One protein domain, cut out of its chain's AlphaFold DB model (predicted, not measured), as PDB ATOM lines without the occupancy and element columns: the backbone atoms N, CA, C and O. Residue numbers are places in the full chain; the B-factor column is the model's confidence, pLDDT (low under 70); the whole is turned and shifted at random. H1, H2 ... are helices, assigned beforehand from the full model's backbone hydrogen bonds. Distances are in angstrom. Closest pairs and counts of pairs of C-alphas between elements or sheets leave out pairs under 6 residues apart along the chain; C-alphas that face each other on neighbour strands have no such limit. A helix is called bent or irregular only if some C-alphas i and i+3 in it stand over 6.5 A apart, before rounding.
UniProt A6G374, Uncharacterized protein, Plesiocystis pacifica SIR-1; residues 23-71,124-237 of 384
ATOM      1  N   GLY A  23     173.403 125.067 244.628       79.44
ATOM      2  CA  GLY A  23     173.315 123.620 244.402       79.44
ATOM      3  C   GLY A  23     171.900 123.084 244.147       79.44
ATOM      4  O   GLY A  23     171.734 121.871 244.020       79.44
ATOM      5  N   VAL A  24     170.907 123.969 244.030       80.62
ATOM      6  CA  VAL A  24     169.486 123.628 243.858       80.62
ATOM      7  C   VAL A  24     169.226 123.087 242.458       80.62
ATOM      8  O   VAL A  24     168.550 122.076 242.301       80.62
ATOM      9  N   VAL A  25     169.792 123.742 241.439       80.69
ATOM     10  CA  VAL A  25     169.650 123.379 240.021       80.69
ATOM     11  C   VAL A  25     171.010 122.963 239.460       80.69
ATOM     12  O   VAL A  25     172.012 123.658 239.641       80.69
ATOM     13  N   ARG A  26     171.052 121.830 238.753       77.56
ATOM     14  CA  ARG A  26     172.261 121.220 238.169       77.56
ATOM     15  C   ARG A  26     172.235 121.145 236.640       77.56
ATOM     16  O   ARG A  26     173.284 120.921 236.034       77.56
ATOM     17  N   GLY A  27     171.080 121.350 236.015       75.69
ATOM     18  CA  GLY A  27     170.893 121.263 234.569       75.69
ATOM     19  C   GLY A  27     169.838 122.235 234.044       75.69
ATOM     20  O   GLY A  27     169.259 122.987 234.827       75.69
ATOM     21  N   PRO A  28     169.578 122.225 232.725       73.62
ATOM     22  CA  PRO A  28     168.483 122.999 232.169       73.62
ATOM     23  C   PRO A  28     167.174 122.564 232.821       73.62
ATOM     24  O   PRO A  28     166.816 121.388 232.815       73.62
ATOM     25  N   CYS A  29     166.485 123.526 233.422       65.00
ATOM     26  CA  CYS A  29     165.142 123.356 233.938       65.00
ATOM     27  C   CYS A  29     164.228 124.221 233.071       65.00
ATOM     28  O   CYS A  29     164.275 125.443 233.156       65.00
ATOM     29  N   SER A  30     163.459 123.582 232.187       60.41
ATOM     30  CA  SER A  30     162.224 124.187 231.689       60.41
ATOM     31  C   SER A  30     161.133 123.696 232.605       60.41
ATOM     32  O   SER A  30     160.938 122.485 232.734       60.41
ATOM     33  N   LEU A  31     160.455 124.613 233.270       50.50
ATOM     34  CA  LEU A  31     159.395 124.232 234.191       50.50
ATOM     35  C   LEU A  31     158.070 124.191 233.429       50.50
ATOM     36  O   LEU A  31     157.175 123.444 233.794       50.50
ATOM     37  N   THR A  32     157.989 124.893 232.297       49.88
ATOM     38  CA  THR A  32     156.976 124.717 231.249       49.88
ATOM     39  C   THR A  32     157.437 123.661 230.233       49.88
ATOM     40  O   THR A  32     157.824 123.982 229.109       49.88
ATOM     41  N   ALA A  33     157.493 122.393 230.635       45.38
ATOM     42  CA  ALA A  33     157.837 121.310 229.716       45.38
ATOM     43  C   ALA A  33     156.663 121.009 228.765       45.38
ATOM     44  O   ALA A  33     155.512 120.999 229.191       45.38
ATOM     45  N   GLY A  34     156.956 120.739 227.486       54.97
ATOM     46  CA  GLY A  34     155.950 120.221 226.548       54.97
ATOM     47  C   GLY A  34     156.212 120.478 225.061       54.97
ATOM     48  O   GLY A  34     155.631 119.792 224.222       54.97
ATOM     49  N   ARG A  35     157.085 121.432 224.692       64.00
ATOM     50  CA  ARG A  35     157.416 121.736 223.285       64.00
ATOM     51  C   ARG A  35     158.924 121.876 223.073       64.00
ATOM     52  O   ARG A  35     159.607 122.518 223.860       64.00
ATOM     53  N   ALA A  36     159.420 121.402 221.927       66.31
ATOM     54  CA  ALA A  36     160.838 121.488 221.546       66.31
ATOM     55  C   ALA A  36     161.416 122.925 221.547       66.31
ATOM     56  O   ALA A  36     162.619 123.121 221.704       66.31
ATOM     57  N   GLN A  37     160.569 123.947 221.375       69.81
ATOM     58  CA  GLN A  37     160.972 125.357 221.458       69.81
ATOM     59  C   GLN A  37     161.238 125.809 222.901       69.81
ATOM     60  O   GLN A  37     162.214 126.519 223.145       69.81
ATOM     61  N   ASP A  38     160.412 125.367 223.853       71.38
ATOM     62  CA  ASP A  38     160.590 125.665 225.279       71.38
ATOM     63  C   ASP A  38     161.859 124.973 225.804       71.38
ATOM     64  O   ASP A  38     162.604 125.517 226.620       71.38
ATOM     65  N   ASP A  39     162.168 123.809 225.235       72.44
ATOM     66  CA  ASP A  39     163.379 123.058 225.526       72.44
ATOM     67  C   ASP A  39     164.645 123.806 225.104       72.44
ATOM     68  O   ASP A  39     165.569 123.941 225.907       72.44
ATOM     69  N   ALA A  40     164.662 124.344 223.882       74.94
ATOM     70  CA  ALA A  40     165.773 125.139 223.368       74.94
ATOM     71  C   ALA A  40     165.948 126.466 224.131       74.94
ATOM     72  O   ALA A  40     167.081 126.904 224.359       74.94
ATOM     73  N   LEU A  41     164.845 127.096 224.554       77.19
ATOM     74  CA  LEU A  41     164.884 128.297 225.388       77.19
ATOM     75  C   LEU A  41     165.517 128.002 226.751       77.19
ATOM     76  O   LEU A  41     166.450 128.702 227.148       77.19
ATOM     77  N   ALA A  42     165.041 126.973 227.455       78.12
ATOM     78  CA  ALA A  42     165.550 126.605 228.773       78.12
ATOM     79  C   ALA A  42     167.015 126.164 228.722       78.12
ATOM     80  O   ALA A  42     167.813 126.576 229.565       78.12
ATOM     81  N   ASP A  43     167.398 125.397 227.699       79.00
ATOM     82  CA  ASP A  43     168.791 125.025 227.461       79.00
ATOM     83  C   ASP A  43     169.668 126.262 227.250       79.00
ATOM     84  O   ASP A  43     170.750 126.365 227.832       79.00
ATOM     85  N   GLY A  44     169.193 127.228 226.462       78.06
ATOM     86  CA  GLY A  44     169.891 128.489 226.261       78.06
ATOM     87  C   GLY A  44     170.023 129.296 227.554       78.06
ATOM     88  O   GLY A  44     171.142 129.630 227.942       78.06
ATOM     89  N   LEU A  45     168.918 129.567 228.261       79.75
ATOM     90  CA  LEU A  45     168.903 130.294 229.543       79.75
ATOM     91  C   LEU A  45     169.780 129.617 230.609       79.75
ATOM     92  O   LEU A  45     170.468 130.288 231.381       79.75
ATOM     93  N   TRP A  46     169.828 128.286 230.622       82.38
ATOM     94  CA  TRP A  46     170.727 127.536 231.488       82.38
ATOM     95  C   TRP A  46     172.194 127.708 231.099       82.38
ATOM     96  O   TRP A  46     173.040 127.944 231.963       82.38
ATOM     97  N   GLN A  47     172.520 127.632 229.808       79.12
ATOM     98  CA  GLN A  47     173.879 127.885 229.329       79.12
ATOM     99  C   GLN A  47     174.335 129.315 229.673       79.12
ATOM    100  O   GLN A  47     175.491 129.489 230.068       79.12
ATOM    101  N   TRP A  48     173.430 130.305 229.629       78.12
ATOM    102  CA  TRP A  48     173.656 131.673 230.126       78.12
ATOM    103  C   TRP A  48     174.019 131.694 231.601       78.12
ATOM    104  O   TRP A  48     175.058 132.236 231.987       78.12
ATOM    105  N   ALA A  49     173.172 131.089 232.430       81.12
ATOM    106  CA  ALA A  49     173.381 131.053 233.868       81.12
ATOM    107  C   ALA A  49     174.689 130.340 234.228       81.12
ATOM    108  O   ALA A  49     175.437 130.781 235.102       81.12
ATOM    109  N   ARG A  50     175.025 129.271 233.503       81.56
ATOM    110  CA  ARG A  50     176.283 128.552 233.686       81.56
ATOM    111  C   ARG A  50     177.480 129.420 233.309       81.56
ATOM    112  O   ARG A  50     178.379 129.567 234.127       81.56
ATOM    113  N   LEU A  51     177.459 130.050 232.130       78.75
ATOM    114  CA  LEU A  51     178.521 130.949 231.672       78.75
ATOM    115  C   LEU A  51     178.752 132.094 232.666       78.75
ATOM    116  O   LEU A  51     179.888 132.347 233.061       78.75
ATOM    117  N   LEU A  52     177.682 132.763 233.100       77.81
ATOM    118  CA  LEU A  52     177.768 133.885 234.031       77.81
ATOM    119  C   LEU A  52     178.254 133.441 235.419       77.81
ATOM    120  O   LEU A  52     179.103 134.103 236.015       77.81
ATOM    121  N   GLY A  53     177.758 132.309 235.922       79.56
ATOM    122  CA  GLY A  53     178.225 131.715 237.173       79.56
ATOM    123  C   GLY A  53     179.702 131.317 237.119       79.56
ATOM    124  O   GLY A  53     180.441 131.606 238.056       79.56
ATOM    125  N   ASP A  54     180.150 130.724 236.012       83.06
ATOM    126  CA  ASP A  54     181.543 130.314 235.811       83.06
ATOM    127  C   ASP A  54     182.474 131.530 235.697       83.06
ATOM    128  O   ASP A  54     183.557 131.525 236.277       83.06
ATOM    129  N   VAL A  55     182.047 132.606 235.024       81.06
ATOM    130  CA  VAL A  55     182.785 133.883 234.995       81.06
ATOM    131  C   VAL A  55     182.892 134.483 236.397       81.06
ATOM    132  O   VAL A  55     183.969 134.928 236.787       81.06
ATOM    133  N   HIS A  56     181.805 134.485 237.172       81.62
ATOM    134  CA  HIS A  56     181.827 134.985 238.545       81.62
ATOM    135  C   HIS A  56     182.772 134.182 239.438       81.62
ATOM    136  O   HIS A  56     183.599 134.786 240.115       81.62
ATOM    137  N   ALA A  57     182.695 132.849 239.397       85.12
ATOM    138  CA  ALA A  57     183.591 131.979 240.152       85.12
ATOM    139  C   ALA A  57     185.051 132.167 239.717       85.12
ATOM    140  O   ALA A  57     185.937 132.268 240.554       85.12
ATOM    141  N   LEU A  58     185.317 132.305 238.416       88.56
ATOM    142  CA  LEU A  58     186.673 132.533 237.921       88.56
ATOM    143  C   LEU A  58     187.236 133.890 238.362       88.56
ATOM    144  O   LEU A  58     188.430 134.002 238.632       88.56
ATOM    145  N   ILE A  59     186.399 134.927 238.447       87.44
ATOM    146  CA  ILE A  59     186.816 136.235 238.962       87.44
ATOM    147  C   ILE A  59     187.083 136.154 240.468       87.44
ATOM    148  O   ILE A  59     188.165 136.536 240.913       87.44
ATOM    149  N   ASP A  60     186.112 135.673 241.242       87.94
ATOM    150  CA  ASP A  60     186.152 135.743 242.704       87.94
ATOM    151  C   ASP A  60     187.103 134.701 243.314       87.94
ATOM    152  O   ASP A  60     187.857 135.039 244.225       87.94
ATOM    153  N   ASP A  61     187.127 133.479 242.773       92.06
ATOM    154  CA  ASP A  61     187.906 132.360 243.316       92.06
ATOM    155  C   ASP A  61     189.300 132.229 242.680       92.06
ATOM    156  O   ASP A  61     190.151 131.514 243.212       92.06
ATOM    157  N   CYS A  62     189.553 132.863 241.526       93.94
ATOM    158  CA  CYS A  62     190.840 132.734 240.832       93.94
ATOM    159  C   CYS A  62     191.509 134.069 240.523       93.94
ATOM    160  O   CYS A  62     192.628 134.292 240.974       93.94
ATOM    161  N   LEU A  63     190.855 134.971 239.786       92.06
ATOM    162  CA  LEU A  63     191.484 136.224 239.364       92.06
ATOM    163  C   LEU A  63     191.848 137.108 240.555       92.06
ATOM    164  O   LEU A  63     192.984 137.553 240.650       92.06
ATOM    165  N   VAL A  64     190.908 137.342 241.469       90.81
ATOM    166  CA  VAL A  64     191.139 138.195 242.642       90.81
ATOM    167  C   VAL A  64     192.240 137.625 243.550       90.81
ATOM    168  O   VAL A  64     193.145 138.383 243.906       90.81
ATOM    169  N   PRO A  65     192.248 136.320 243.891       93.75
ATOM    170  CA  PRO A  65     193.389 135.698 244.561       93.75
ATOM    171  C   PRO A  65     194.703 135.825 243.783       93.75
ATOM    172  O   PRO A  65     195.724 136.161 244.381       93.75
ATOM    173  N   ALA A  66     194.684 135.645 242.460       92.88
ATOM    174  CA  ALA A  66     195.874 135.763 241.618       92.88
ATOM    175  C   ALA A  66     196.467 137.179 241.590       92.88
ATOM    176  O   ALA A  66     197.660 137.319 241.350       92.88
ATOM    177  N   LEU A  67     195.691 138.234 241.867       90.81
ATOM    178  CA  LEU A  67     196.251 139.585 242.028       90.81
ATOM    179  C   LEU A  67     197.118 139.710 243.280       90.81
ATOM    180  O   LEU A  67     198.111 140.430 243.276       90.81
ATOM    181  N   ARG A  68     196.752 139.001 244.351       90.56
ATOM    182  CA  ARG A  68     197.500 139.009 245.615       90.56
ATOM    183  C   ARG A  68     198.692 138.066 245.554       90.56
ATOM    184  O   ARG A  68     199.787 138.413 245.982       90.56
ATOM    185  N   GLU A  69     198.469 136.881 244.999       91.75
ATOM    186  CA  GLU A  69     199.467 135.827 244.882       91.75
ATOM    187  C   GLU A  69     199.470 135.249 243.460       91.75
ATOM    188  O   GLU A  69     198.906 134.181 243.192       91.75
ATOM    189  N   PRO A  70     200.088 135.960 242.507       91.62
ATOM    190  CA  PRO A  70     200.172 135.474 241.142       91.62
ATOM    191  C   PRO A  70     201.115 134.272 241.060       91.62
ATOM    192  O   PRO A  70     202.131 134.204 241.759       91.62
ATOM    193  N   GLY A  71     200.816 133.343 240.152       89.69
ATOM    194  CA  GLY A  71     201.631 132.158 239.915       89.69
ATOM    195  C   GLY A  71     203.054 132.540 239.514       89.69
ATOM    196  O   GLY A  71     203.272 133.481 238.744       89.69
ATOM    197  N   LEU A 124     198.829 131.684 232.822       94.88
ATOM    198  CA  LEU A 124     198.520 131.519 231.402       94.88
ATOM    199  C   LEU A 124     197.198 130.769 231.207       94.88
ATOM    200  O   LEU A 124     196.371 131.186 230.396       94.88
ATOM    201  N   LEU A 125     196.969 129.708 231.984       94.12
ATOM    202  CA  LEU A 125     195.729 128.944 231.945       94.12
ATOM    203  C   LEU A 125     194.538 129.782 232.425       94.12
ATOM    204  O   LEU A 125     193.491 129.768 231.777       94.12
ATOM    205  N   LEU A 126     194.693 130.554 233.507       94.19
ATOM    206  CA  LEU A 126     193.664 131.467 234.016       94.19
ATOM    207  C   LEU A 126     193.240 132.473 232.943       94.19
ATOM    208  O   LEU A 126     192.051 132.581 232.635       94.19
ATOM    209  N   LEU A 127     194.202 133.173 232.333       93.06
ATOM    210  CA  LEU A 127     193.893 134.190 231.331       93.06
ATOM    211  C   LEU A 127     193.362 133.585 230.030       93.06
ATOM    212  O   LEU A 127     192.433 134.146 229.457       93.06
ATOM    213  N   SER A 128     193.849 132.414 229.604       90.75
ATOM    214  CA  SER A 128     193.257 131.711 228.456       90.75
ATOM    215  C   SER A 128     191.807 131.301 228.720       90.75
ATOM    216  O   SER A 128     190.957 131.374 227.827       90.75
ATOM    217  N   THR A 129     191.501 130.904 229.960       89.56
ATOM    218  CA  THR A 129     190.136 130.562 230.386       89.56
ATOM    219  C   THR A 129     189.232 131.787 230.360       89.56
ATOM    220  O   THR A 129     188.139 131.704 229.797       89.56
ATOM    221  N   LEU A 130     189.695 132.914 230.917       86.00
ATOM    222  CA  LEU A 130     188.979 134.190 230.907       86.00
ATOM    223  C   LEU A 130     188.729 134.683 229.479       86.00
ATOM    224  O   LEU A 130     187.583 134.957 229.150       86.00
ATOM    225  N   ASP A 131     189.746 134.705 228.613       83.69
ATOM    226  CA  ASP A 131     189.602 135.123 227.209       83.69
ATOM    227  C   ASP A 131     188.599 134.227 226.456       83.69
ATOM    228  O   ASP A 131     187.790 134.702 225.660       83.69
ATOM    229  N   GLY A 132     188.609 132.914 226.722       78.69
ATOM    230  CA  GLY A 132     187.638 131.981 226.144       78.69
ATOM    231  C   GLY A 132     186.202 132.189 226.643       78.69
ATOM    232  O   GLY A 132     185.257 131.942 225.896       78.69
ATOM    233  N   LEU A 133     186.013 132.617 227.894       76.44
ATOM    234  CA  LEU A 133     184.691 132.962 228.434       76.44
ATOM    235  C   LEU A 133     184.227 134.338 227.949       76.44
ATOM    236  O   LEU A 133     183.056 134.492 227.618       76.44
ATOM    237  N   GLU A 134     185.135 135.313 227.857       74.25
ATOM    238  CA  GLU A 134     184.855 136.654 227.341       74.25
ATOM    239  C   GLU A 134     184.347 136.576 225.900       74.25
ATOM    240  O   GLU A 134     183.324 137.174 225.581       74.25
ATOM    241  N   HIS A 135     184.992 135.773 225.049       70.62
ATOM    242  CA  HIS A 135     184.541 135.567 223.674       70.62
ATOM    243  C   HIS A 135     183.144 134.924 223.604       70.62
ATOM    244  O   HIS A 135     182.285 135.384 222.853       70.62
ATOM    245  N   GLY A 136     182.881 133.915 224.445       65.12
ATOM    246  CA  GLY A 136     181.553 133.301 224.561       65.12
ATOM    247  C   GLY A 136     180.478 134.266 225.075       65.12
ATOM    248  O   GLY A 136     179.331 134.195 224.644       65.12
ATOM    249  N   ALA A 137     180.847 135.203 225.953       65.31
ATOM    250  CA  ALA A 137     179.952 136.241 226.457       65.31
ATOM    251  C   ALA A 137     179.721 137.368 225.434       65.31
ATOM    252  O   ALA A 137     178.615 137.895 225.354       65.31
ATOM    253  N   GLN A 138     180.726 137.742 224.633       63.50
ATOM    254  CA  GLN A 138     180.616 138.789 223.607       63.50
ATOM    255  C   GLN A 138     179.605 138.439 222.517       63.50
ATOM    256  O   GLN A 138     178.814 139.306 222.148       63.50
ATOM    257  N   GLY A 139     179.577 137.180 222.064       56.69
ATOM    258  CA  GLY A 139     178.630 136.716 221.042       56.69
ATOM    259  C   GLY A 139     177.157 136.886 221.427       56.69
ATOM    260  O   GLY A 139     176.277 136.724 220.591       56.69
ATOM    261  N   VAL A 140     176.880 137.212 222.691       51.50
ATOM    262  CA  VAL A 140     175.527 137.192 223.244       51.50
ATOM    263  C   VAL A 140     175.220 138.378 224.150       51.50
ATOM    264  O   VAL A 140     174.063 138.712 224.379       51.50
ATOM    265  N   ARG A 141     176.233 139.131 224.571       54.50
ATOM    266  CA  ARG A 141     176.039 140.493 225.067       54.50
ATOM    267  C   ARG A 141     175.302 141.364 224.041       54.50
ATOM    268  O   ARG A 141     174.562 142.252 224.439       54.50
ATOM    269  N   ALA A 142     175.444 141.062 222.748       51.25
ATOM    270  CA  ALA A 142     174.642 141.658 221.680       51.25
ATOM    271  C   ALA A 142     173.120 141.424 221.830       51.25
ATOM    272  O   ALA A 142     172.345 142.168 221.244       51.25
ATOM    273  N   LEU A 143     172.692 140.429 222.619       48.44
ATOM    274  CA  LEU A 143     171.282 140.104 222.863       48.44
ATOM    275  C   LEU A 143     170.724 140.715 224.162       48.44
ATOM    276  O   LEU A 143     169.510 140.771 224.320       48.44
ATOM    277  N   PHE A 144     171.570 141.181 225.091       55.34
ATOM    278  CA  PHE A 144     171.128 141.667 226.406       55.34
ATOM    279  C   PHE A 144     171.952 142.872 226.865       55.34
ATOM    280  O   PHE A 144     172.974 142.731 227.541       55.34
ATOM    281  N   ASP A 145     171.489 144.076 226.534       51.06
ATOM    282  CA  ASP A 145     172.081 145.321 227.023       51.06
ATOM    283  C   ASP A 145     171.126 145.972 228.032       51.06
ATOM    284  O   ASP A 145     170.133 146.599 227.670       51.06
ATOM    285  N   SER A 146     171.346 145.761 229.334       49.28
ATOM    286  CA  SER A 146     170.351 146.186 230.331       49.28
ATOM    287  C   SER A 146     170.928 146.460 231.726       49.28
ATOM    288  O   SER A 146     170.661 145.782 232.717       49.28
ATOM    289  N   ARG A 147     171.647 147.586 231.859       49.97
ATOM    290  CA  ARG A 147     172.008 148.174 233.173       49.97
ATOM    291  C   ARG A 147     170.792 148.533 234.048       49.97
ATOM    292  O   ARG A 147     170.957 148.754 235.248       49.97
ATOM    293  N   ALA A 148     169.596 148.603 233.459       46.81
ATOM    294  CA  ALA A 148     168.348 148.997 234.114       46.81
ATOM    295  C   ALA A 148     167.758 147.934 235.063       46.81
ATOM    296  O   ALA A 148     166.900 148.263 235.873       46.81
ATOM    297  N   LEU A 149     168.223 146.684 234.990       49.91
ATOM    298  CA  LEU A 149     167.575 145.539 235.651       49.91
ATOM    299  C   LEU A 149     168.092 145.173 237.020       49.91
ATOM    300  O   LEU A 149     167.441 144.495 237.808       49.91
ATOM    301  N   LEU A 150     169.327 145.559 237.262       56.75
ATOM    302  CA  LEU A 150     170.033 145.146 238.443       56.75
ATOM    303  C   LEU A 150     169.498 145.982 239.605       56.75
ATOM    304  O   LEU A 150     169.539 147.217 239.573       56.75
ATOM    305  N   ASN A 151     169.038 145.320 240.663       57.47
ATOM    306  CA  ASN A 151     168.713 146.026 241.895       57.47
ATOM    307  C   ASN A 151     169.975 146.721 242.454       57.47
ATOM    308  O   ASN A 151     171.108 146.449 242.044       57.47
ATOM    309  N   ALA A 152     169.810 147.654 243.393       61.44
ATOM    310  CA  ALA A 152     170.938 148.425 243.928       61.44
ATOM    311  C   ALA A 152     172.056 147.544 244.524       61.44
ATOM    312  O   ALA A 152     173.229 147.915 244.469       61.44
ATOM    313  N   SER A 153     171.725 146.367 245.065       62.59
ATOM    314  CA  SER A 153     172.715 145.405 245.560       62.59
ATOM    315  C   SER A 153     173.479 144.738 244.411       62.59
ATOM    316  O   SER A 153     174.705 144.794 244.369       62.59
ATOM    317  N   GLN A 154     172.769 144.207 243.413       65.25
ATOM    318  CA  GLN A 154     173.357 143.566 242.235       65.25
ATOM    319  C   GLN A 154     174.223 144.537 241.419       65.25
ATOM    320  O   GLN A 154     175.303 144.162 240.967       65.25
ATOM    321  N   ARG A 155     173.803 145.806 241.281       66.12
ATOM    322  CA  ARG A 155     174.610 146.857 240.634       66.12
ATOM    323  C   ARG A 155     175.906 147.116 241.377       66.12
ATOM    324  O   ARG A 155     176.953 147.181 240.743       66.12
ATOM    325  N   ARG A 156     175.847 147.251 242.706       70.75
ATOM    326  CA  ARG A 156     177.048 147.428 243.532       70.75
ATOM    327  C   ARG A 156     177.976 146.226 243.416       70.75
ATOM    328  O   ARG A 156     179.175 146.408 243.236       70.75
ATOM    329  N   HIS A 157     177.424 145.015 243.441       68.50
ATOM    330  CA  HIS A 157     178.196 143.779 243.330       68.50
ATOM    331  C   HIS A 157     178.909 143.650 241.978       68.50
ATOM    332  O   HIS A 157     180.124 143.463 241.924       68.50
ATOM    333  N   LEU A 158     178.183 143.841 240.873       69.44
ATOM    334  CA  LEU A 158     178.761 143.824 239.526       69.44
ATOM    335  C   LEU A 158     179.714 144.999 239.286       69.44
ATOM    336  O   LEU A 158     180.739 144.826 238.631       69.44
ATOM    337  N   GLY A 159     179.418 146.175 239.845       70.31
ATOM    338  CA  GLY A 159     180.308 147.334 239.826       70.31
ATOM    339  C   GLY A 159     181.635 147.053 240.532       70.31
ATOM    340  O   GLY A 159     182.691 147.322 239.964       70.31
ATOM    341  N   SER A 160     181.586 146.436 241.715       79.38
ATOM    342  CA  SER A 160     182.766 146.008 242.476       79.38
ATOM    343  C   SER A 160     183.599 144.987 241.698       79.38
ATOM    344  O   SER A 160     184.796 145.187 241.500       79.38
ATOM    345  N   ARG A 161     182.971 143.936 241.150       77.88
ATOM    346  CA  ARG A 161     183.667 142.950 240.302       77.88
ATOM    347  C   ARG A 161     184.293 143.587 239.067       77.88
ATOM    348  O   ARG A 161     185.443 143.303 238.746       77.88
ATOM    349  N   ARG A 162     183.570 144.483 238.390       79.56
ATOM    350  CA  ARG A 162     184.101 145.216 237.236       79.56
ATOM    351  C   ARG A 162     185.319 146.051 237.623       79.56
ATOM    352  O   ARG A 162     186.291 146.048 236.877       79.56
ATOM    353  N   ALA A 163     185.282 146.734 238.765       80.19
ATOM    354  CA  ALA A 163     186.427 147.488 239.266       80.19
ATOM    355  C   ALA A 163     187.641 146.572 239.499       80.19
ATOM    356  O   ALA A 163     188.723 146.890 239.018       80.19
ATOM    357  N   ARG A 164     187.440 145.396 240.111       82.44
ATOM    358  CA  ARG A 164     188.500 144.390 240.317       82.44
ATOM    359  C   ARG A 164     189.074 143.840 239.011       82.44
ATOM    360  O   ARG A 164     190.278 143.652 238.900       82.44
ATOM    361  N   VAL A 165     188.239 143.600 237.999       84.50
ATOM    362  CA  VAL A 165     188.722 143.188 236.669       84.50
ATOM    363  C   VAL A 165     189.530 144.311 236.019       84.50
ATOM    364  O   VAL A 165     190.581 144.051 235.447       84.50
ATOM    365  N   LEU A 166     189.075 145.562 236.108       84.44
ATOM    366  CA  LEU A 166     189.815 146.705 235.565       84.44
ATOM    367  C   LEU A 166     191.157 146.914 236.272       84.44
ATOM    368  O   LEU A 166     192.137 147.234 235.608       84.44
ATOM    369  N   GLU A 167     191.203 146.713 237.588       87.56
ATOM    370  CA  GLU A 167     192.437 146.680 238.373       87.56
ATOM    371  C   GLU A 167     193.360 145.561 237.883       87.56
ATOM    372  O   GLU A 167     194.494 145.838 237.503       87.56
ATOM    373  N   ALA A 168     192.843 144.336 237.745       87.19
ATOM    374  CA  ALA A 168     193.598 143.209 237.203       87.19
ATOM    375  C   ALA A 168     194.208 143.507 235.831       87.19
ATOM    376  O   ALA A 168     195.347 143.148 235.558       87.19
ATOM    377  N   MET A 169     193.466 144.178 234.949       85.62
ATOM    378  CA  MET A 169     193.950 144.504 233.606       85.62
ATOM    379  C   MET A 169     195.086 145.536 233.591       85.62
ATOM    380  O   MET A 169     195.726 145.694 232.553       85.62
ATOM    381  N   ARG A 170     195.352 146.230 234.705       89.56
ATOM    382  CA  ARG A 170     196.489 147.156 234.841       89.56
ATOM    383  C   ARG A 170     197.773 146.457 235.282       89.56
ATOM    384  O   ARG A 170     198.841 147.050 235.164       89.56
ATOM    385  N   GLU A 171     197.687 145.218 235.756       93.56
ATOM    386  CA  GLU A 171     198.853 144.470 236.209       93.56
ATOM    387  C   GLU A 171     199.779 144.098 235.033       93.56
ATOM    388  O   GLU A 171     199.332 143.462 234.069       93.56
ATOM    389  N   PRO A 172     201.091 144.402 235.102       92.81
ATOM    390  CA  PRO A 172     202.027 144.119 234.010       92.81
ATOM    391  C   PRO A 172     202.090 142.638 233.622       92.81
ATOM    392  O   PRO A 172     202.220 142.290 232.447       92.81
ATOM    393  N   TRP A 173     201.973 141.741 234.606       93.06
ATOM    394  CA  TRP A 173     202.018 140.305 234.352       93.06
ATOM    395  C   TRP A 173     200.776 139.798 233.615       93.06
ATOM    396  O   TRP A 173     200.881 138.867 232.818       93.06
ATOM    397  N   VAL A 174     199.613 140.418 233.844       93.94
ATOM    398  CA  VAL A 174     198.371 140.079 233.141       93.94
ATOM    399  C   VAL A 174     198.516 140.444 231.671       93.94
ATOM    400  O   VAL A 174     198.224 139.615 230.810       93.94
ATOM    401  N   ALA A 175     199.021 141.645 231.373       93.00
ATOM    402  CA  ALA A 175     199.264 142.080 229.999       93.00
ATOM    403  C   ALA A 175     200.198 141.110 229.251       93.00
ATOM    404  O   ALA A 175     199.842 140.625 228.176       93.00
ATOM    405  N   ALA A 176     201.328 140.744 229.865       92.88
ATOM    406  CA  ALA A 176     202.287 139.801 229.286       92.88
ATOM    407  C   ALA A 176     201.683 138.403 229.051       92.88
ATOM    408  O   ALA A 176     201.871 137.793 227.997       92.88
ATOM    409  N   CYS A 177     200.910 137.886 230.012       94.06
ATOM    410  CA  CYS A 177     200.227 136.603 229.861       94.06
ATOM    411  C   CYS A 177     199.152 136.645 228.757       94.06
ATOM    412  O   CYS A 177     199.073 135.703 227.968       94.06
ATOM    413  N   ARG A 178     198.352 137.721 228.646       92.56
ATOM    414  CA  ARG A 178     197.345 137.865 227.571       92.56
ATOM    415  C   ARG A 178     197.994 137.955 226.197       92.56
ATOM    416  O   ARG A 178     197.498 137.349 225.251       92.56
ATOM    417  N   GLU A 179     199.100 138.681 226.069       93.12
ATOM    418  CA  GLU A 179     199.863 138.726 224.821       93.12
ATOM    419  C   GLU A 179     200.307 137.321 224.404       93.12
ATOM    420  O   GLU A 179     200.030 136.894 223.280       93.12
ATOM    421  N   ARG A 180     200.856 136.551 225.349       92.75
ATOM    422  CA  ARG A 180     201.264 135.168 225.096       92.75
ATOM    423  C   ARG A 180     200.096 134.262 224.691       92.75
ATOM    424  O   ARG A 180     200.228 133.481 223.750       92.75
ATOM    425  N   VAL A 181     198.945 134.380 225.354       90.62
ATOM    426  CA  VAL A 181     197.711 133.654 224.989       90.62
ATOM    427  C   VAL A 181     197.270 134.003 223.561       90.62
ATOM    428  O   VAL A 181     196.907 133.116 222.781       90.62
ATOM    429  N   ARG A 182     197.332 135.285 223.176       90.12
ATOM    430  CA  ARG A 182     196.967 135.751 221.826       90.12
ATOM    431  C   ARG A 182     197.923 135.246 220.752       90.12
ATOM    432  O   ARG A 182     197.467 134.929 219.655       90.12
ATOM    433  N   GLU A 183     199.224 135.191 221.026       90.56
ATOM    434  CA  GLU A 183     200.212 134.604 220.109       90.56
ATOM    435  C   GLU A 183     199.896 133.138 219.814       90.56
ATOM    436  O   GLU A 183     199.811 132.736 218.654       90.56
ATOM    437  N   VAL A 184     199.655 132.343 220.860       86.94
ATOM    438  CA  VAL A 184     199.316 130.924 220.703       86.94
ATOM    439  C   VAL A 184     197.983 130.759 219.979       86.94
ATOM    440  O   VAL A 184     197.871 129.921 219.084       86.94
ATOM    441  N   SER A 185     196.990 131.589 220.298       82.31
ATOM    442  CA  SER A 185     195.688 131.562 219.624       82.31
ATOM    443  C   SER A 185     195.812 131.816 218.116       82.31
ATOM    444  O   SER A 185     195.171 131.119 217.335       82.31
ATOM    445  N   ARG A 186     196.692 132.737 217.696       85.81
ATOM    446  CA  ARG A 186     196.982 133.011 216.276       85.81
ATOM    447  C   ARG A 186     197.667 131.847 215.555       85.81
ATOM    448  O   ARG A 186     197.499 131.702 214.353       85.81
ATOM    449  N   SER A 187     198.407 131.007 216.276       83.62
ATOM    450  CA  SER A 187     199.106 129.849 215.697       83.62
ATOM    451  C   SER A 187     198.207 128.634 215.409       83.62
ATOM    452  O   SER A 187     198.692 127.634 214.891       83.62
ATOM    453  N   GLY A 188     196.924 128.667 215.796       77.62
ATOM    454  CA  GLY A 188     195.988 127.546 215.615       77.62
ATOM    455  C   GLY A 188     196.187 126.362 216.578       77.62
ATOM    456  O   GLY A 188     195.406 125.417 216.558       77.62
ATOM    457  N   THR A 189     197.180 126.409 217.474       84.12
ATOM    458  CA  THR A 189     197.526 125.301 218.394       84.12
ATOM    459  C   THR A 189     196.917 125.425 219.798       84.12
ATOM    460  O   THR A 189     197.293 124.694 220.719       84.12
ATOM    461  N   ARG A 190     195.945 126.330 219.982       83.12
ATOM    462  CA  ARG A 190     195.401 126.720 221.295       83.12
ATOM    463  C   ARG A 190     194.950 125.540 222.155       83.12
ATOM    464  O   ARG A 190     195.328 125.476 223.318       83.12
ATOM    465  N   LEU A 191     194.176 124.605 221.603       81.75
ATOM    466  CA  LEU A 191     193.619 123.495 222.387       81.75
ATOM    467  C   LEU A 191     194.714 122.562 222.930       81.75
ATOM    468  O   LEU A 191     194.669 122.161 224.090       81.75
ATOM    469  N   GLY A 192     195.712 122.233 222.102       84.19
ATOM    470  CA  GLY A 192     196.851 121.414 222.518       84.19
ATOM    471  C   GLY A 192     197.709 122.116 223.570       84.19
ATOM    472  O   GLY A 192     198.132 121.492 224.541       84.19
ATOM    473  N   TRP A 193     197.903 123.427 223.421       89.62
ATOM    474  CA  TRP A 193     198.620 124.244 224.395       89.62
ATOM    475  C   TRP A 193     197.882 124.355 225.735       89.62
ATOM    476  O   TRP A 193     198.504 124.168 226.777       89.62
ATOM    477  N   GLU A 194     196.566 124.585 225.732       89.75
ATOM    478  CA  GLU A 194     195.761 124.619 226.960       89.75
ATOM    479  C   GLU A 194     195.802 123.276 227.702       89.75
ATOM    480  O   GLU A 194     195.990 123.268 228.915       89.75
ATOM    481  N   ARG A 195     195.717 122.143 226.988       89.44
ATOM    482  CA  ARG A 195     195.858 120.805 227.596       89.44
ATOM    483  C   ARG A 195     197.245 120.575 228.195       89.44
ATOM    484  O   ARG A 195     197.361 119.989 229.268       89.44
ATOM    485  N   ALA A 196     198.299 121.038 227.522       90.31
ATOM    486  CA  ALA A 196     199.657 120.963 228.057       90.31
ATOM    487  C   ALA A 196     199.798 121.805 229.336       90.31
ATOM    488  O   ALA A 196     200.356 121.329 230.324       90.31
ATOM    489  N   LEU A 197     199.235 123.019 229.349       92.00
ATOM    490  CA  LEU A 197     199.191 123.862 230.543       92.00
ATOM    491  C   LEU A 197     198.411 123.207 231.682       92.00
ATOM    492  O   LEU A 197     198.907 123.186 232.801       92.00
ATOM    493  N   GLU A 198     197.229 122.651 231.416       92.31
ATOM    494  CA  GLU A 198     196.448 121.912 232.416       92.31
ATOM    495  C   GLU A 198     197.267 120.778 233.039       92.31
ATOM    496  O   GLU A 198     197.303 120.657 234.262       92.31
ATOM    497  N   GLY A 199     197.979 119.996 232.219       90.44
ATOM    498  CA  GLY A 199     198.871 118.939 232.698       90.44
ATOM    499  C   GLY A 199     200.015 119.464 233.571       90.44
ATOM    500  O   GLY A 199     200.313 118.883 234.616       90.44
ATOM    501  N   GLU A 200     200.633 120.585 233.192       90.62
ATOM    502  CA  GLU A 200     201.679 121.223 233.998       90.62
ATOM    503  C   GLU A 200     201.146 121.760 235.333       90.62
ATOM    504  O   GLU A 200     201.781 121.551 236.370       90.62
ATOM    505  N   VAL A 201     199.989 122.431 235.324       92.06
ATOM    506  CA  VAL A 201     199.349 122.954 236.539       92.06
ATOM    507  C   VAL A 201     198.968 121.801 237.459       92.06
ATOM    508  O   VAL A 201     199.337 121.829 238.629       92.06
ATOM    509  N   LEU A 202     198.334 120.751 236.929       90.81
ATOM    510  CA  LEU A 202     197.963 119.554 237.687       90.81
ATOM    511  C   LEU A 202     199.188 118.888 238.324       90.81
ATOM    512  O   LEU A 202     199.174 118.530 239.503       90.81
ATOM    513  N   GLY A 203     200.276 118.753 237.560       88.31
ATOM    514  CA  GLY A 203     201.538 118.224 238.066       88.31
ATOM    515  C   GLY A 203     202.089 119.058 239.222       88.31
ATOM    516  O   GLY A 203     202.542 118.505 240.222       88.31
ATOM    517  N   ARG A 204     202.008 120.390 239.135       87.00
ATOM    518  CA  ARG A 204     202.463 121.290 240.203       87.00
ATOM    519  C   ARG A 204     201.552 121.230 241.427       87.00
ATOM    520  O   ARG A 204     202.067 121.060 242.527       87.00
ATOM    521  N   THR A 205     200.232 121.270 241.258       86.81
ATOM    522  CA  THR A 205     199.273 121.233 242.374       86.81
ATOM    523  C   THR A 205     199.265 119.901 243.125       86.81
ATOM    524  O   THR A 205     198.980 119.893 244.321       86.81
ATOM    525  N   ASN A 206     199.572 118.787 242.447       84.94
ATOM    526  CA  ASN A 206     199.564 117.450 243.052       84.94
ATOM    527  C   ASN A 206     200.928 117.046 243.616       84.94
ATOM    528  O   ASN A 206     201.002 116.504 244.714       84.94
ATOM    529  N   LEU A 207     202.016 117.295 242.879       77.31
ATOM    530  CA  LEU A 207     203.346 116.800 243.254       77.31
ATOM    531  C   LEU A 207     204.122 117.794 244.120       77.31
ATOM    532  O   LEU A 207     205.054 117.402 244.820       77.31
ATOM    533  N   ARG A 208     203.795 119.090 244.039       72.25
ATOM    534  CA  ARG A 208     204.471 120.159 244.788       72.25
ATOM    535  C   ARG A 208     203.468 121.241 245.200       72.25
ATOM    536  O   ARG A 208     203.542 122.344 244.664       72.25
ATOM    537  N   PRO A 209     202.574 120.971 246.168       67.69
ATOM    538  CA  PRO A 209     201.519 121.909 246.556       67.69
ATOM    539  C   PRO A 209     202.038 123.312 246.895       67.69
ATOM    540  O   PRO A 209     201.420 124.290 246.519       67.69
ATOM    541  N   GLN A 210     203.231 123.427 247.492       71.31
ATOM    542  CA  GLN A 210     203.858 124.721 247.810       71.31
ATOM    543  C   GLN A 210     204.348 125.521 246.584       71.31
ATOM    544  O   GLN A 210     204.763 126.667 246.718       71.31
ATOM    545  N   ALA A 211     204.388 124.914 245.395       70.19
ATOM    546  CA  ALA A 211     204.874 125.544 244.169       70.19
ATOM    547  C   ALA A 211     203.749 126.126 243.299       70.19
ATOM    548  O   ALA A 211     204.047 126.850 242.344       70.19
ATOM    549  N   ALA A 212     202.490 125.798 243.586       82.38
ATOM    550  CA  ALA A 212     201.328 126.347 242.904       82.38
ATOM    551  C   ALA A 212     200.467 127.103 243.924       82.38
ATOM    552  O   ALA A 212     200.278 126.603 245.028       82.38
ATOM    553  N   PRO A 213     199.945 128.286 243.579       88.62
ATOM    554  CA  PRO A 213     199.048 129.004 244.470       88.62
ATOM    555  C   PRO A 213     197.717 128.251 244.621       88.62
ATOM    556  O   PRO A 213     197.278 127.563 243.695       88.62
ATOM    557  N   ASP A 214     197.044 128.419 245.759       87.50
ATOM    558  CA  ASP A 214     195.828 127.661 246.102       87.50
ATOM    559  C   ASP A 214     194.711 127.801 245.056       87.50
ATOM    560  O   ASP A 214     194.004 126.839 244.733       87.50
ATOM    561  N   TRP A 215     194.599 128.980 244.441       93.62
ATOM    562  CA  TRP A 215     193.610 129.242 243.398       93.62
ATOM    563  C   TRP A 215     193.821 128.409 242.124       93.62
ATOM    564  O   TRP A 215     192.882 128.227 241.348       93.62
ATOM    565  N   ALA A 216     195.018 127.859 241.892       92.94
ATOM    566  CA  ALA A 216     195.300 127.035 240.719       92.94
ATOM    567  C   ALA A 216     194.542 125.699 240.752       92.94
ATOM    568  O   ALA A 216     194.081 125.224 239.713       92.94
ATOM    569  N   ARG A 217     194.348 125.113 241.942       90.62
ATOM    570  CA  ARG A 217     193.513 123.912 242.103       90.62
ATOM    571  C   ARG A 217     192.061 124.225 241.763       90.62
ATOM    572  O   ARG A 217     191.433 123.505 240.990       90.62
ATOM    573  N   ARG A 218     191.567 125.355 242.269       91.12
ATOM    574  CA  ARG A 218     190.209 125.825 241.998       91.12
ATOM    575  C   ARG A 218     189.972 126.100 240.510       91.12
ATOM    576  O   ARG A 218     188.929 125.734 239.974       91.12
ATOM    577  N   LEU A 219     190.963 126.657 239.814       92.75
ATOM    578  CA  LEU A 219     190.925 126.832 238.363       92.75
ATOM    579  C   LEU A 219     190.753 125.494 237.624       92.75
ATOM    580  O   LEU A 219     189.940 125.405 236.703       92.75
ATOM    581  N   LEU A 220     191.494 124.454 238.020       90.81
ATOM    582  CA  LEU A 220     191.373 123.121 237.421       90.81
ATOM    583  C   LEU A 220     189.990 122.506 237.667       90.81
ATOM    584  O   LEU A 220     189.396 121.959 236.738       90.81
ATOM    585  N   GLU A 221     189.443 122.640 238.878       87.69
ATOM    586  CA  GLU A 221     188.081 122.193 239.196       87.69
ATOM    587  C   GLU A 221     187.045 122.863 238.287       87.69
ATOM    588  O   GLU A 221     186.266 122.170 237.625       87.69
ATOM    589  N   LEU A 222     187.080 124.199 238.182       84.38
ATOM    590  CA  LEU A 222     186.158 124.970 237.339       84.38
ATOM    591  C   LEU A 222     186.246 124.544 235.868       84.38
ATOM    592  O   LEU A 222     185.223 124.384 235.194       84.38
ATOM    593  N   ARG A 223     187.459 124.296 235.361       84.81
ATOM    594  CA  ARG A 223     187.666 123.817 233.985       84.81
ATOM    595  C   ARG A 223     187.196 122.375 233.775       84.81
ATOM    596  O   ARG A 223     186.624 122.082 232.725       84.81
ATOM    597  N   SER A 224     187.356 121.497 234.764       76.50
ATOM    598  CA  SER A 224     186.885 120.106 234.688       76.50
ATOM    599  C   SER A 224     185.358 120.012 234.563       76.50
ATOM    600  O   SER A 224     184.836 119.208 233.786       76.50
ATOM    601  N   VAL A 225     184.636 120.888 235.270       64.81
ATOM    602  CA  VAL A 225     183.170 120.988 235.222       64.81
ATOM    603  C   VAL A 225     182.713 121.546 233.873       64.81
ATOM    604  O   VAL A 225     181.744 121.053 233.292       64.81
ATOM    605  N   ARG A 226     183.451 122.515 233.317       64.31
ATOM    606  CA  ARG A 226     183.173 123.105 231.999       64.31
ATOM    607  C   ARG A 226     183.274 122.089 230.860       64.31
ATOM    608  O   ARG A 226     182.443 122.129 229.957       64.31
ATOM    609  N   GLY A 227     184.243 121.169 230.908       52.06
ATOM    610  CA  GLY A 227     184.444 120.145 229.874       52.06
ATOM    611  C   GLY A 227     183.252 119.199 229.667       52.06
ATOM    612  O   GLY A 227     183.138 118.592 228.608       52.06
ATOM    613  N   ARG A 228     182.337 119.106 230.641       47.19
ATOM    614  CA  ARG A 228     181.121 118.274 230.564       47.19
ATOM    615  C   ARG A 228     179.906 119.013 230.003       47.19
ATOM    616  O   ARG A 228     178.831 118.434 229.885       47.19
ATOM    617  N   GLY A 229     180.047 120.298 229.698       44.75
ATOM    618  CA  GLY A 229     178.933 121.167 229.375       44.75
ATOM    619  C   GLY A 229     178.946 121.621 227.922       44.75
ATOM    620  O   GLY A 229     179.858 122.336 227.526       44.75
ATOM    621  N   GLY A 230     177.903 121.256 227.171       50.06
ATOM    622  CA  GLY A 230     177.765 121.473 225.726       50.06
ATOM    623  C   GLY A 230     178.120 122.868 225.189       50.06
ATOM    624  O   GLY A 230     178.105 123.871 225.905       50.06
ATOM    625  N   VAL A 231     178.452 122.891 223.896       57.03
ATOM    626  CA  VAL A 231     178.768 124.088 223.104       57.03
ATOM    627  C   VAL A 231     177.566 125.034 223.109       57.03
ATOM    628  O   VAL A 231     176.452 124.600 222.819       57.03
ATOM    629  N   LEU A 232     177.800 126.316 223.419       58.62
ATOM    630  CA  LEU A 232     176.798 127.369 223.237       58.62
ATOM    631  C   LEU A 232     176.313 127.327 221.784       58.62
ATOM    632  O   LEU A 232     177.138 127.395 220.876       58.62
ATOM    633  N   ARG A 233     175.000 127.212 221.565       61.22
ATOM    634  CA  ARG A 233     174.373 127.285 220.234       61.22
ATOM    635  C   ARG A 233     173.544 128.572 220.137       61.22
ATOM    636  O   ARG A 233     172.339 128.525 220.384       61.22
ATOM    637  N   PRO A 234     174.165 129.725 219.814       61.81
ATOM    638  CA  PRO A 234     173.484 131.020 219.822       61.81
ATOM    639  C   PRO A 234     172.296 131.073 218.861       61.81
ATOM    640  O   PRO A 234     171.288 131.687 219.176       61.81
ATOM    641  N   GLU A 235     172.394 130.389 217.720       65.69
ATOM    642  CA  GLU A 235     171.371 130.366 216.667       65.69
ATOM    643  C   GLU A 235     170.080 129.674 217.125       65.69
ATOM    644  O   GLU A 235     168.990 130.216 216.964       65.69
ATOM    645  N   ALA A 236     170.206 128.503 217.760       63.78
ATOM    646  CA  ALA A 236     169.065 127.760 218.292       63.78
ATOM    647  C   ALA A 236     168.355 128.543 219.407       63.78
ATOM    648  O   ALA A 236     167.127 128.583 219.460       63.78
ATOM    649  N   PHE A 237     169.131 129.218 220.262       70.31
ATOM    650  CA  PHE A 237     168.585 130.096 221.291       70.31
ATOM    651  C   PHE A 237     167.916 131.341 220.701       70.31
ATOM    652  O   PHE A 237     166.823 131.684 221.132       70.31
TER     653      PHE A 237
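AT A GLANCE: This is residues 23 to 71 and 124 to 237 of the 384 residues of an uncharacterized protein of Plesiocystis pacifica SIR-1 (UniProt A6G374). One long helix, H1, runs most of the length; H2, H3 and H6 pack on its later half, and short H7 on its early part. H4 and H5 both pack on residues 124 to 128 of H2. The printed part has 163 residues with seven named helices, H1 to H7 in chain order, and no named strand: class all helix. It is compact, with a radius of gyration of the C-alphas of 17.5 A and spans of 51 by 35 by 34 A.

IN THESE COORDINATES: H1, residues 36 to 68, begins with C-alpha 36 at (160.838, 121.488, 221.546) and is 47.2 A long. It is irregular, but only just: C-alphas 61 and 64 are 6.7 A apart. H2 is residues 124 to 141, 25.0 A; H3 152 to 168, 24.2 A; H4 172 to 186; H5 190 to 207, 25.4 A; H6 214 to 226; H7 234 to 237, ending with C-alpha 237 at (168.585, 130.096, 221.291).

HOW THE PARTS SIT: H1, the hub, touches H6 through its residues 54 to 66, at a shallow tilt of 12 degrees, opposite ways; the closest C-alphas, of Cys 62 and Trp 215, are 5.1 A apart. It touches H2 (Val 55 and Leu 133, C-alphas 6.9 A), H3 (Leu 67 and Ala 168, 6.6 A) and H7 (Gly 44 and Phe 237, 5.4 A). H2 touches H4, C-alphas of Leu 124 and Cys 177 at 5.6 A. H5 touches H2 and H6. H3 and H5 are apart. Every O i to N i+4 pair is within hydrogen-bond range in H3, H4 and H5; H1 has 26 of 29, H2 13 of 14, H6 8 of 9; H7 is too short.

THE WHOLE: Residues 72 to 123 are not printed; C-alphas 71 and 124 are 9.1 A apart across this cut. Of the links printed whole, none is long. Mean pLDDT of the printed part is 77.7; residues 136 to 155 are among those under 70.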